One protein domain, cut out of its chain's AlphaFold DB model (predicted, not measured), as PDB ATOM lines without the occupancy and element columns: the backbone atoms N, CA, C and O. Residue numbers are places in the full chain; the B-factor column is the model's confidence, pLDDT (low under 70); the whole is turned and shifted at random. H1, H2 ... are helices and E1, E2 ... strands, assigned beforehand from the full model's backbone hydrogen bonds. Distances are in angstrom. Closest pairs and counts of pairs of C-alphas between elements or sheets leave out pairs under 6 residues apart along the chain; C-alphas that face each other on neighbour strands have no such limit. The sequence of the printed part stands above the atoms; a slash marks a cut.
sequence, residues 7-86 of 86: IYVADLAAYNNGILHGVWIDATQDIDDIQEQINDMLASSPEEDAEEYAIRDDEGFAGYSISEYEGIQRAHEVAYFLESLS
ATOM      1  N   ILE A   7      33.587  31.805 -23.286       94.12
ATOM      2  CA  ILE A   7      34.166  32.899 -24.064       94.12
ATOM      3  C   ILE A   7      33.473  33.004 -25.418       94.12
ATOM      4  O   ILE A   7      33.175  31.995 -26.059       94.12
ATOM      5  N   TYR A   8      33.248  34.230 -25.878       94.50
ATOM      6  CA  TYR A   8      32.803  34.492 -27.237       94.50
ATOM      7  C   TYR A   8      34.009  34.791 -28.122       94.50
ATOM      8  O   TYR A   8      34.696  35.802 -27.948       94.50
ATOM      9  N   VAL A   9      34.255  33.915 -29.094       94.88
ATOM     10  CA  VAL A   9      35.345  34.042 -30.062       94.88
ATOM     11  C   VAL A   9      34.776  34.473 -31.407       94.88
ATOM     12  O   VAL A   9      33.882  33.820 -31.937       94.88
ATOM     13  N   ALA A  10      35.301  35.558 -31.975       95.00
ATOM     14  CA  ALA A  10      34.883  36.075 -33.274       95.00
ATOM     15  C   ALA A  10      35.984  35.929 -34.328       95.00
ATOM     16  O   ALA A  10      37.165  36.110 -34.025       95.00
ATOM     17  N   ASP A  11      35.571  35.671 -35.566       95.50
ATOM     18  CA  ASP A  11      36.430  35.746 -36.746       95.50
ATOM     19  C   ASP A  11      36.789  37.208 -37.044       95.50
ATOM     20  O   ASP A  11      35.915  38.066 -37.223       95.50
ATOM     21  N   LEU A  12      38.088  37.496 -37.105       93.12
ATOM     22  CA  LEU A  12      38.597  38.834 -37.372       93.12
ATOM     23  C   LEU A  12      38.359  39.283 -38.817       93.12
ATOM     24  O   LEU A  12      38.107  40.471 -39.028       93.12
ATOM     25  N   ALA A  13      38.390  38.381 -39.800       93.50
ATOM     26  CA  ALA A  13      38.130  38.719 -41.198       93.50
ATOM     27  C   ALA A  13      36.674  39.171 -41.382       93.50
ATOM     28  O   ALA A  13      36.424  40.284 -41.860       93.50
ATOM     29  N   ALA A  14      35.713  38.367 -40.914       93.06
ATOM     30  CA  ALA A  14      34.297  38.733 -40.912       93.06
ATOM     31  C   ALA A  14      34.044  40.027 -40.128       93.06
ATOM     32  O   ALA A  14      33.380  40.941 -40.626       93.06
ATOM     33  N   TYR A  15      34.638  40.156 -38.937       90.88
ATOM     34  CA  TYR A  15      34.477  41.342 -38.101       90.88
ATOM     35  C   TYR A  15      34.983  42.620 -38.788       90.88
ATOM     36  O   TYR A  15      34.303  43.649 -38.759       90.88
ATOM     37  N   ASN A  16      36.144  42.565 -39.448       90.88
ATOM     38  CA  ASN A  16      36.716  43.699 -40.182       90.88
ATOM     39  C   ASN A  16      35.834  44.150 -41.356       90.88
ATOM     40  O   ASN A  16      35.819  45.338 -41.690       90.88
ATOM     41  N   ASN A  17      35.050  43.237 -41.931       91.81
ATOM     42  CA  ASN A  17      34.059  43.523 -42.969       91.81
ATOM     43  C   ASN A  17      32.664  43.870 -42.415       91.81
ATOM     44  O   ASN A  17      31.714  44.070 -43.175       91.81
ATOM     45  N   GLY A  18      32.526  44.004 -41.092       92.12
ATOM     46  CA  GLY A  18      31.270  44.364 -40.430       92.12
ATOM     47  C   GLY A  18      30.265  43.215 -40.335       92.12
ATOM     48  O   GLY A  18      29.078  43.465 -40.113       92.12
ATOM     49  N   ILE A  19      30.719  41.973 -40.500       93.44
ATOM     50  CA  ILE A  19      29.910  40.766 -40.362       93.44
ATOM     51  C   ILE A  19      30.146  40.175 -38.972       93.44
ATOM     52  O   ILE A  19      31.277  39.945 -38.551       93.44
ATOM     53  N   LEU A  20      29.060  39.927 -38.242       93.25
ATOM     54  CA  LEU A  20      29.137  39.268 -36.945       93.25
ATOM     55  C   LEU A  20      29.182  37.754 -37.157       93.25
ATOM     56  O   LEU A  20      28.148  37.133 -37.400       93.25
ATOM     57  N   HIS A  21      30.384  37.189 -37.080       95.25
ATOM     58  CA  HIS A  21      30.635  35.753 -37.165       95.25
ATOM     59  C   HIS A  21      31.525  35.320 -36.001       95.25
ATOM     60  O   HIS A  21      32.602  35.879 -35.792       95.25
ATOM     61  N   GLY A  22      31.042  34.372 -35.206       95.31
ATOM     62  CA  GLY A  22      31.709  33.924 -33.992       95.31
ATOM     63  C   GLY A  22      30.931  32.823 -33.283       95.31
ATOM     64  O   GLY A  22      29.829  32.455 -33.698       95.31
ATOM     65  N   VAL A  23      31.513  32.295 -32.214       96.75
ATOM     66  CA  VAL A  23      30.991  31.155 -31.462       96.75
ATOM     67  C   VAL A  23      31.224  31.348 -29.964       96.75
ATOM     68  O   VAL A  23      32.251  31.882 -29.547       96.75
ATOM     69  N   TRP A  24      30.245  30.933 -29.160       96.06
ATOM     70  CA  TRP A  24      30.407  30.787 -27.715       96.06
ATOM     71  C   TRP A  24      31.006  29.419 -27.420       96.06
ATOM     72  O   TRP A  24      30.494  28.414 -27.911       96.06
ATOM     73  N   ILE A  25      32.076  29.399 -26.636       95.31
ATOM     74  CA  ILE A  25      32.808  28.187 -26.285       95.31
ATOM     75  C   ILE A  25      32.918  28.116 -24.771       95.31
ATOM     76  O   ILE A  25      33.350  29.082 -24.140       95.31
ATOM     77  N   ASP A  26      32.569  26.964 -24.210       94.69
ATOM     78  CA  ASP A  26      32.823  26.651 -22.809       94.69
ATOM     79  C   ASP A  26      34.337  26.591 -22.573       94.69
ATOM     80  O   ASP A  26      35.055  25.747 -23.117       94.69
ATOM     81  N   ALA A  27      34.823  27.530 -21.767       93.44
ATOM     82  CA  ALA A  27      36.234  27.704 -21.479       93.44
ATOM     83  C   ALA A  27      36.774  26.626 -20.524       93.44
ATOM     84  O   ALA A  27      37.987  26.527 -20.360       93.44
ATOM     85  N   THR A  28      35.921  25.807 -19.900       92.94
ATOM     86  CA  THR A  28      36.352  24.688 -19.042       92.94
ATOM     87  C   THR A  28      36.810  23.462 -19.836       92.94
ATOM     88  O   THR A  28      37.520  22.619 -19.287       92.94
ATOM     89  N   GLN A  29      36.463  23.382 -21.127       93.88
ATOM     90  CA  GLN A  29      36.875  22.293 -22.017       93.88
ATOM     91  C   GLN A  29      38.398  22.234 -22.193       93.88
ATOM     92  O   GLN A  29      39.105  23.215 -21.953       93.88
ATOM     93  N   ASP A  30      38.908  21.088 -22.652       93.50
ATOM     94  CA  ASP A  30      40.319  20.950 -23.006       93.50
ATOM     95  C   ASP A  30      40.703  21.949 -24.115       93.50
ATOM     96  O   ASP A  30      39.930  22.249 -25.025       93.50
ATOM     97  N   ILE A  31      41.938  22.458 -24.061       93.50
ATOM     98  CA  ILE A  31      42.437  23.467 -25.013       93.50
ATOM     99  C   ILE A  31      42.304  23.014 -26.469       93.50
ATOM    100  O   ILE A  31      42.004  23.833 -27.338       93.50
ATOM    101  N   ASP A  32      42.543  21.729 -26.729       94.75
ATOM    102  CA  ASP A  32      42.457  21.168 -28.076       94.75
ATOM    103  C   ASP A  32      41.008  21.204 -28.599       94.75
ATOM    104  O   ASP A  32      40.798  21.580 -29.752       94.75
ATOM    105  N   ASP A  33      40.015  20.935 -27.742       96.25
ATOM    106  CA  ASP A  33      38.586  20.992 -28.088       96.25
ATOM    107  C   ASP A  33      38.118  22.439 -28.316       96.25
ATOM    108  O   ASP A  33      37.335  22.728 -29.228       96.25
ATOM    109  N   ILE A  34      38.624  23.385 -27.514       95.12
ATOM    110  CA  ILE A  34      38.384  24.822 -27.714       95.12
ATOM    111  C   ILE A  34      38.960  25.255 -29.067       95.12
ATOM    112  O   ILE A  34      38.296  25.942 -29.843       95.12
ATOM    113  N   GLN A  35      40.191  24.843 -29.379       95.25
ATOM    114  CA  GLN A  35      40.847  25.199 -30.633       95.25
ATOM    115  C   GLN A  35      40.162  24.557 -31.849       95.25
ATOM    116  O   GLN A  35      40.077  25.203 -32.894       95.25
ATOM    117  N   GLU A  36      39.649  23.330 -31.733       97.12
ATOM    118  CA  GLU A  36      38.862  22.675 -32.788       97.12
ATOM    119  C   GLU A  36      37.594  23.474 -33.109       97.12
ATOM    120  O   GLU A  36      37.360  23.803 -34.271       97.12
ATOM    121  N   GLN A  37      36.842  23.907 -32.094       97.69
ATOM    122  CA  GLN A  37      35.645  24.738 -32.285       97.69
ATOM    123  C   GLN A  37      35.951  26.088 -32.944       97.69
ATOM    124  O   GLN A  37      35.184  26.566 -33.782       97.69
ATOM    125  N   ILE A  38      37.085  26.706 -32.598       95.75
ATOM    126  CA  ILE A  38      37.545  27.937 -33.253       95.75
ATOM    127  C   ILE A  38      37.872  27.676 -34.722       95.75
ATOM    128  O   ILE A  38      37.470  28.457 -35.584       95.75
ATOM    129  N   ASN A  39      38.564  26.576 -35.023       96.00
ATOM    130  CA  ASN A  39      38.900  26.208 -36.396       96.00
ATOM    131  C   ASN A  39      37.641  25.931 -37.227       96.00
ATOM    132  O   ASN A  39      37.562  26.383 -38.367       96.00
ATOM    133  N   ASP A  40      36.645  25.252 -36.659       96.81
ATOM    134  CA  ASP A  40      35.357  25.002 -37.310       96.81
ATOM    135  C   ASP A  40      34.586  26.303 -37.575       96.81
ATOM    136  O   ASP A  40      33.981  26.477 -38.640       96.81
ATOM    137  N   MET A  41      34.637  27.247 -36.630       96.38
ATOM    138  CA  MET A  41      34.059  28.580 -36.791       96.38
ATOM    139  C   MET A  41      34.745  29.346 -37.929       96.38
ATOM    140  O   MET A  41      34.047  29.851 -38.812       96.38
ATOM    141  N   LEU A  42      36.080  29.368 -37.966       95.81
ATOM    142  CA  LEU A  42      36.863  30.014 -39.027       95.81
ATOM    143  C   LEU A  42      36.629  29.360 -40.396       95.81
ATOM    144  O   LEU A  42      36.384  30.053 -41.380       95.81
ATOM    145  N   ALA A  43      36.596  28.027 -40.462       95.19
ATOM    146  CA  ALA A  43      36.300  27.283 -41.688       95.19
ATOM    147  C   ALA A  43      34.879  27.542 -42.221       95.19
ATOM    148  O   ALA A  43      34.615  27.367 -43.412       95.19
ATOM    149  N   SER A  44      33.967  27.959 -41.342       95.12
ATOM    150  CA  SER A  44      32.593  28.340 -41.675       95.12
ATOM    151  C   SER A  44      32.431  29.844 -41.928       95.12
ATOM    152  O   SER A  44      31.294  30.317 -42.020       95.12
ATOM    153  N   SER A  45      33.531  30.602 -41.996       94.06
ATOM    154  CA  SER A  45      33.494  32.049 -42.186       94.06
ATOM    155  C   SER A  45      32.824  32.450 -43.506       94.06
ATOM    156  O   SER A  45      32.989  31.777 -44.528       94.06
ATOM    157  N   PRO A  46      32.060  33.559 -43.512       92.25
ATOM    158  CA  PRO A  46      31.574  34.175 -44.741       92.25
ATOM    159  C   PRO A  46      32.670  34.889 -45.554       92.25
ATOM    160  O   PRO A  46      32.402  35.244 -46.702       92.25
ATOM    161  N   GLU A  47      33.859  35.118 -44.989       93.06
ATOM    162  CA  GLU A  47      34.995  35.758 -45.660       93.06
ATOM    163  C   GLU A  47      35.998  34.728 -46.198       93.06
ATOM    164  O   GLU A  47      36.182  33.648 -45.635       93.06
ATOM    165  N   GLU A  48      36.665  35.070 -47.303       84.81
ATOM    166  CA  GLU A  48      37.775  34.266 -47.823       84.81
ATOM    167  C   GLU A  48      39.014  34.439 -46.924       84.81
ATOM    168  O   GLU A  48      39.274  35.530 -46.420       84.81
ATOM    169  N   ASP A  49      39.781  33.359 -46.734       82.62
ATOM    170  CA  ASP A  49      41.031  33.342 -45.954       82.62
ATOM    171  C   ASP A  49      40.884  33.765 -44.470       82.62
ATOM    172  O   ASP A  49      41.787  34.365 -43.881       82.62
ATOM    173  N   ALA A  50      39.752  33.440 -43.835       89.88
ATOM    174  CA  ALA A  50      39.561  33.621 -42.396       89.88
ATOM    175  C   ALA A  50      40.468  32.677 -41.581       89.88
ATOM    176  O   ALA A  50      40.176  31.495 -41.409       89.88
ATOM    177  N   GLU A  51      41.581  33.209 -41.075       90.25
ATOM    178  CA  GLU A  51      42.569  32.460 -40.276       90.25
ATOM    179  C   GLU A  51      42.737  33.007 -38.850       90.25
ATOM    180  O   GLU A  51      43.272  32.325 -37.974       90.25
ATOM    181  N   GLU A  52      42.296  34.240 -38.605       92.94
ATOM    182  CA  GLU A  52      42.542  34.953 -37.355       92.94
ATOM    183  C   GLU A  52      41.255  35.106 -36.536       92.94
ATOM    184  O   GLU A  52      40.184  35.409 -37.062       92.94
ATOM    185  N   TYR A  53      41.369  34.960 -35.216       93.75
ATOM    186  CA  TYR A  53      40.257  35.106 -34.280       93.75
ATOM    187  C   TYR A  53      40.625  36.005 -33.097       93.75
ATOM    188  O   TYR A  53      41.800  36.214 -32.795       93.75
ATOM    189  N   ALA A  54      39.610  36.509 -32.395       92.31
ATOM    190  CA  ALA A  54      39.779  37.222 -31.132       92.31
ATOM    191  C   ALA A  54      38.670  36.868 -30.136       92.31
ATOM    192  O   ALA A  54      37.513  36.700 -30.528       92.31
ATOM    193  N   ILE A  55      39.009  36.806 -28.845       92.19
ATOM    194  CA  ILE A  55      38.017  36.760 -27.762       92.19
ATOM    195  C   ILE A  55      37.412  38.160 -27.641       92.19
ATOM    196  O   ILE A  55      38.140  39.145 -27.517       92.19
ATOM    197  N   ARG A  56      36.088  38.260 -27.753       90.75
ATOM    198  CA  ARG A  56      35.359  39.537 -27.792       90.75
ATOM    199  C   ARG A  56      34.444  39.752 -26.600       90.75
ATOM    200  O   ARG A  56      34.082  40.898 -26.353       90.75
ATOM    201  N   ASP A  57      34.058  38.677 -25.928       91.12
ATOM    202  CA  ASP A  57      33.224  38.727 -24.734       91.12
ATOM    203  C   ASP A  57      33.486  37.505 -23.850       91.12
ATOM    204  O   ASP A  57      34.014  36.490 -24.326       91.12
ATOM    205  N   ASP A  58      33.120  37.607 -22.578       91.62
ATOM    206  CA  ASP A  58      33.284  36.549 -21.587       91.62
ATOM    207  C   ASP A  58      32.114  36.527 -20.583       91.62
ATOM    208  O   ASP A  58      31.610  37.565 -20.155       91.62
ATOM    209  N   GLU A  59      31.646  35.329 -20.226       91.75
ATOM    210  CA  GLU A  59      30.561  35.106 -19.262       91.75
ATOM    211  C   GLU A  59      30.982  34.075 -18.204       91.75
ATOM    212  O   GLU A  59      31.765  33.163 -18.460       91.75
ATOM    213  N   GLY A  60      30.475  34.220 -16.976       88.38
ATOM    214  CA  GLY A  60      30.731  33.264 -15.888       88.38
ATOM    215  C   GLY A  60      32.082  33.419 -15.169       88.38
ATOM    216  O   GLY A  60      32.322  32.746 -14.171       88.38
ATOM    217  N   PHE A  61      32.939  34.366 -15.566       88.00
ATOM    218  CA  PHE A  61      34.258  34.605 -14.951       88.00
ATOM    219  C   PHE A  61      34.227  35.352 -13.597       88.00
ATOM    220  O   PHE A  61      35.235  35.895 -13.140       88.00
ATOM    221  N   ALA A  62      33.074  35.403 -12.919       84.56
ATOM    222  CA  ALA A  62      32.902  36.012 -11.592       84.56
ATOM    223  C   ALA A  62      33.445  37.460 -11.458       84.56
ATOM    224  O   ALA A  62      33.903  37.874 -10.390       84.56
ATOM    225  N   GLY A  63      33.389  38.246 -12.539       79.19
ATOM    226  CA  GLY A  63      33.868  39.632 -12.585       79.19
ATOM    227  C   GLY A  63      35.365  39.794 -12.878       79.19
ATOM    228  O   GLY A  63      35.852  40.926 -12.892       79.19
ATOM    229  N   TYR A  64      36.093  38.701 -13.117       81.44
ATOM    230  CA  TYR A  64      37.362  38.739 -13.841       81.44
ATOM    231  C   TYR A  64      37.051  38.880 -15.334       81.44
ATOM    232  O   TYR A  64      36.182  38.177 -15.819       81.44
ATOM    233  N   SER A  65      37.731  39.778 -16.046       75.19
ATOM    234  CA  SER A  65      37.572  39.913 -17.501       75.19
ATOM    235  C   SER A  65      38.811  39.364 -18.191       75.19
ATOM    236  O   SER A  65      39.934  39.664 -17.766       75.19
ATOM    237  N   ILE A  66      38.600  38.562 -19.233       78.88
ATOM    238  CA  ILE A  66      39.670  38.040 -20.080       78.88
ATOM    239  C   ILE A  66      40.116  39.165 -21.012       78.88
ATOM    240  O   ILE A  66      39.331  39.729 -21.770       78.88
ATOM    241  N   SER A  67      41.394  39.528 -20.943       70.31
ATOM    242  CA  SER A  67      41.934  40.559 -21.833       70.31
ATOM    243  C   SER A  67      42.006  40.044 -23.274       70.31
ATOM    244  O   SER A  67      42.340  38.890 -23.503       70.31
ATOM    245  N   GLU A  68      41.815  40.915 -24.263       57.78
ATOM    246  CA  GLU A  68      41.911  40.587 -25.701       57.78
ATOM    247  C   GLU A  68      43.301  40.042 -26.112       57.78
ATOM    248  O   GLU A  68      43.459  39.425 -27.163       57.78
ATOM    249  N   TYR A  69      44.324  40.290 -25.283       57.22
ATOM    250  CA  TYR A  69      45.696  39.793 -25.454       57.22
ATOM    251  C   TYR A  69      45.948  38.458 -24.740       57.22
ATOM    252  O   TYR A  69      47.009  37.852 -24.911       57.22
ATOM    253  N   GLU A  70      45.019  38.033 -23.887       66.25
ATOM    254  CA  GLU A  70      45.033  36.723 -23.255       66.25
ATOM    255  C   GLU A  70      44.427  35.716 -24.244       66.25
ATOM    256  O   GLU A  70      43.290  35.849 -24.684       66.25
ATOM    257  N   GLY A  71      45.219  34.722 -24.652       82.94
ATOM    258  CA  GLY A  71      44.745  33.658 -25.538       82.94
ATOM    259  C   GLY A  71      43.861  32.640 -24.812       82.94
ATOM    260  O   GLY A  71      43.746  32.649 -23.584       82.94
ATOM    261  N   ILE A  72      43.319  31.682 -25.571       90.12
ATOM    262  CA  ILE A  72      42.440  30.610 -25.064       90.12
ATOM    263  C   ILE A  72      43.027  29.829 -23.879       90.12
ATOM    264  O   ILE A  72      42.292  29.392 -23.001       90.12
ATOM    265  N   GLN A  73      44.358  29.724 -23.801       89.88
ATOM    266  CA  GLN A  73      45.068  29.090 -22.687       89.88
ATOM    267  C   GLN A  73      44.736  29.744 -21.348       89.88
ATOM    268  O   GLN A  73      44.459  29.068 -20.363       89.88
ATOM    269  N   ARG A  74      44.736  31.075 -21.313       89.94
ATOM    270  CA  ARG A  74      44.497  31.822 -20.087       89.94
ATOM    271  C   ARG A  74      43.019  31.812 -19.709       89.94
ATOM    272  O   ARG A  74      42.715  31.675 -18.526       89.94
ATOM    273  N   ALA A  75      42.126  31.900 -20.698       89.94
ATOM    274  CA  ALA A  75      40.690  31.725 -20.491       89.94
ATOM    275  C   ALA A  75      40.384  30.373 -19.840       89.94
ATOM    276  O   ALA A  75      39.719  30.333 -18.807       89.94
ATOM    277  N   HIS A  76      40.975  29.300 -20.364       91.31
ATOM    278  CA  HIS A  76      40.850  27.966 -19.795       91.31
ATOM    279  C   HIS A  76      41.417  27.857 -18.379       91.31
ATOM    280  O   HIS A  76      40.735  27.371 -17.483       91.31
ATOM    281  N   GLU A  77      42.628  28.358 -18.121       91.12
ATOM    282  CA  GLU A  77      43.216  28.318 -16.776       91.12
ATOM    283  C   GLU A  77      42.336  29.005 -15.723       91.12
ATOM    284  O   GLU A  77      42.210  28.511 -14.600       91.12
ATOM    285  N   VAL A  78      41.746  30.160 -16.057       90.19
ATOM    286  CA  VAL A  78      40.845  30.873 -15.143       90.19
ATOM    287  C   VAL A  78      39.530  30.119 -14.989       90.19
ATOM    288  O   VAL A  78      39.081  29.947 -13.857       90.19
ATOM    289  N   ALA A  79      38.936  29.657 -16.089       90.06
ATOM    290  CA  ALA A  79      37.674  28.926 -16.069       90.06
ATOM    291  C   ALA A  79      37.785  27.642 -15.243       90.06
ATOM    292  O   ALA A  79      37.025  27.451 -14.298       90.06
ATOM    293  N   TYR A  80      38.811  26.836 -15.508       89.19
ATOM    294  CA  TYR A  80      39.101  25.613 -14.767       89.19
ATOM    295  C   TYR A  80      39.349  25.889 -13.277       89.19
ATOM    296  O   TYR A  80      38.871  25.167 -12.399       89.19
ATOM    297  N   PHE A  81      40.066  26.973 -12.956       89.00
ATOM    298  CA  PHE A  81      40.269  27.376 -11.566       89.00
ATOM    299  C   PHE A  81      38.948  27.743 -10.874       89.00
ATOM    300  O   PHE A  81      38.708  27.291  -9.755       89.00
ATOM    301  N   LEU A  82      38.089  28.534 -11.518       87.81
ATOM    302  CA  LEU A  82      36.797  28.948 -10.968       87.81
ATOM    303  C   LEU A  82      35.824  27.772 -10.816       87.81
ATOM    304  O   LEU A  82      35.179  27.663  -9.774       87.81
ATOM    305  N   GLU A  83      35.765  26.869 -11.794       85.56
ATOM    306  CA  GLU A  83      34.954  25.650 -11.720       85.56
ATOM    307  C   GLU A  83      35.379  24.778 -10.530       85.56
ATOM    308  O   GLU A  83      34.536  24.304  -9.770       85.56
ATOM    309  N   SER A  84      36.690  24.652 -10.287       82.44
ATOM    310  CA  SER A  84      37.224  23.872  -9.160       82.44
ATOM    311  C   SER A  84      36.864  24.426  -7.771       82.44
ATOM    312  O   SER A  84      37.045  23.734  -6.765       82.44
ATOM    313  N   LEU A  85      36.386  25.674  -7.699       79.56
ATOM    314  CA  LEU A  85      35.921  26.325  -6.470       79.56
ATOM    315  C   LEU A  85      34.408  26.176  -6.240       79.56
ATOM    316  O   LEU A  85      33.940  26.560  -5.160       79.56
ATOM    317  N   SER A  86      33.662  25.668  -7.229       65.50
ATOM    318  CA  SER A  86      32.207  25.446  -7.172       65.50
ATOM    319  C   SER A  86      31.827  24.077  -6.605       65.50
ATOM    320  O   SER A  86      30.772  24.017  -5.926       65.50
TER     321      SER A  86
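AT A GLANCE: This is residues 7 to 86 of the 86 residues of an uncharacterized protein of marine metagenome (UniProt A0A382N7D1). What is the shape? An antiparallel sheet, E2 E1 E3, has H2 and H3 over one face, while H1 grazes it. What makes it up? The printed part has 80 residues, of mixed class, with E1 H1 E2 H2 E3 H3 along the chain. It is compact, radius of gyration of the C-alphas 12.8 A, and spans 42 by 23 by 17 A.

IN THESE COORDINATES: Where are the strands? E1 is residues 7 to 11, from (34.166, 32.899, -24.064), E2 22 to 26, E3 53 to 59. And the helices? H1 is residues 12 to 16, H2 31 to 43, 18.2 A long, H3 72 to 83, ending at (34.954, 25.650, -11.720).

HOW THE PARTS SIT: How do strands pair? Between E1 and E2, N 9 to O 23 is 2.9 A; between E1 and E3, N 8 to O 57 is 2.8 A. And helices? H2 touches H3 with residues 31 to 35 alone, the closest C-alphas, 31 and 73, being 6.6 A apart. In H1, H2 and H3 every O i to N i+4 pair is within hydrogen-bond range.

THE WHOLE: Which link is long? That from E3 to H3 is. Where is pLDDT under 70? Residues 68 to 70 and 86 are.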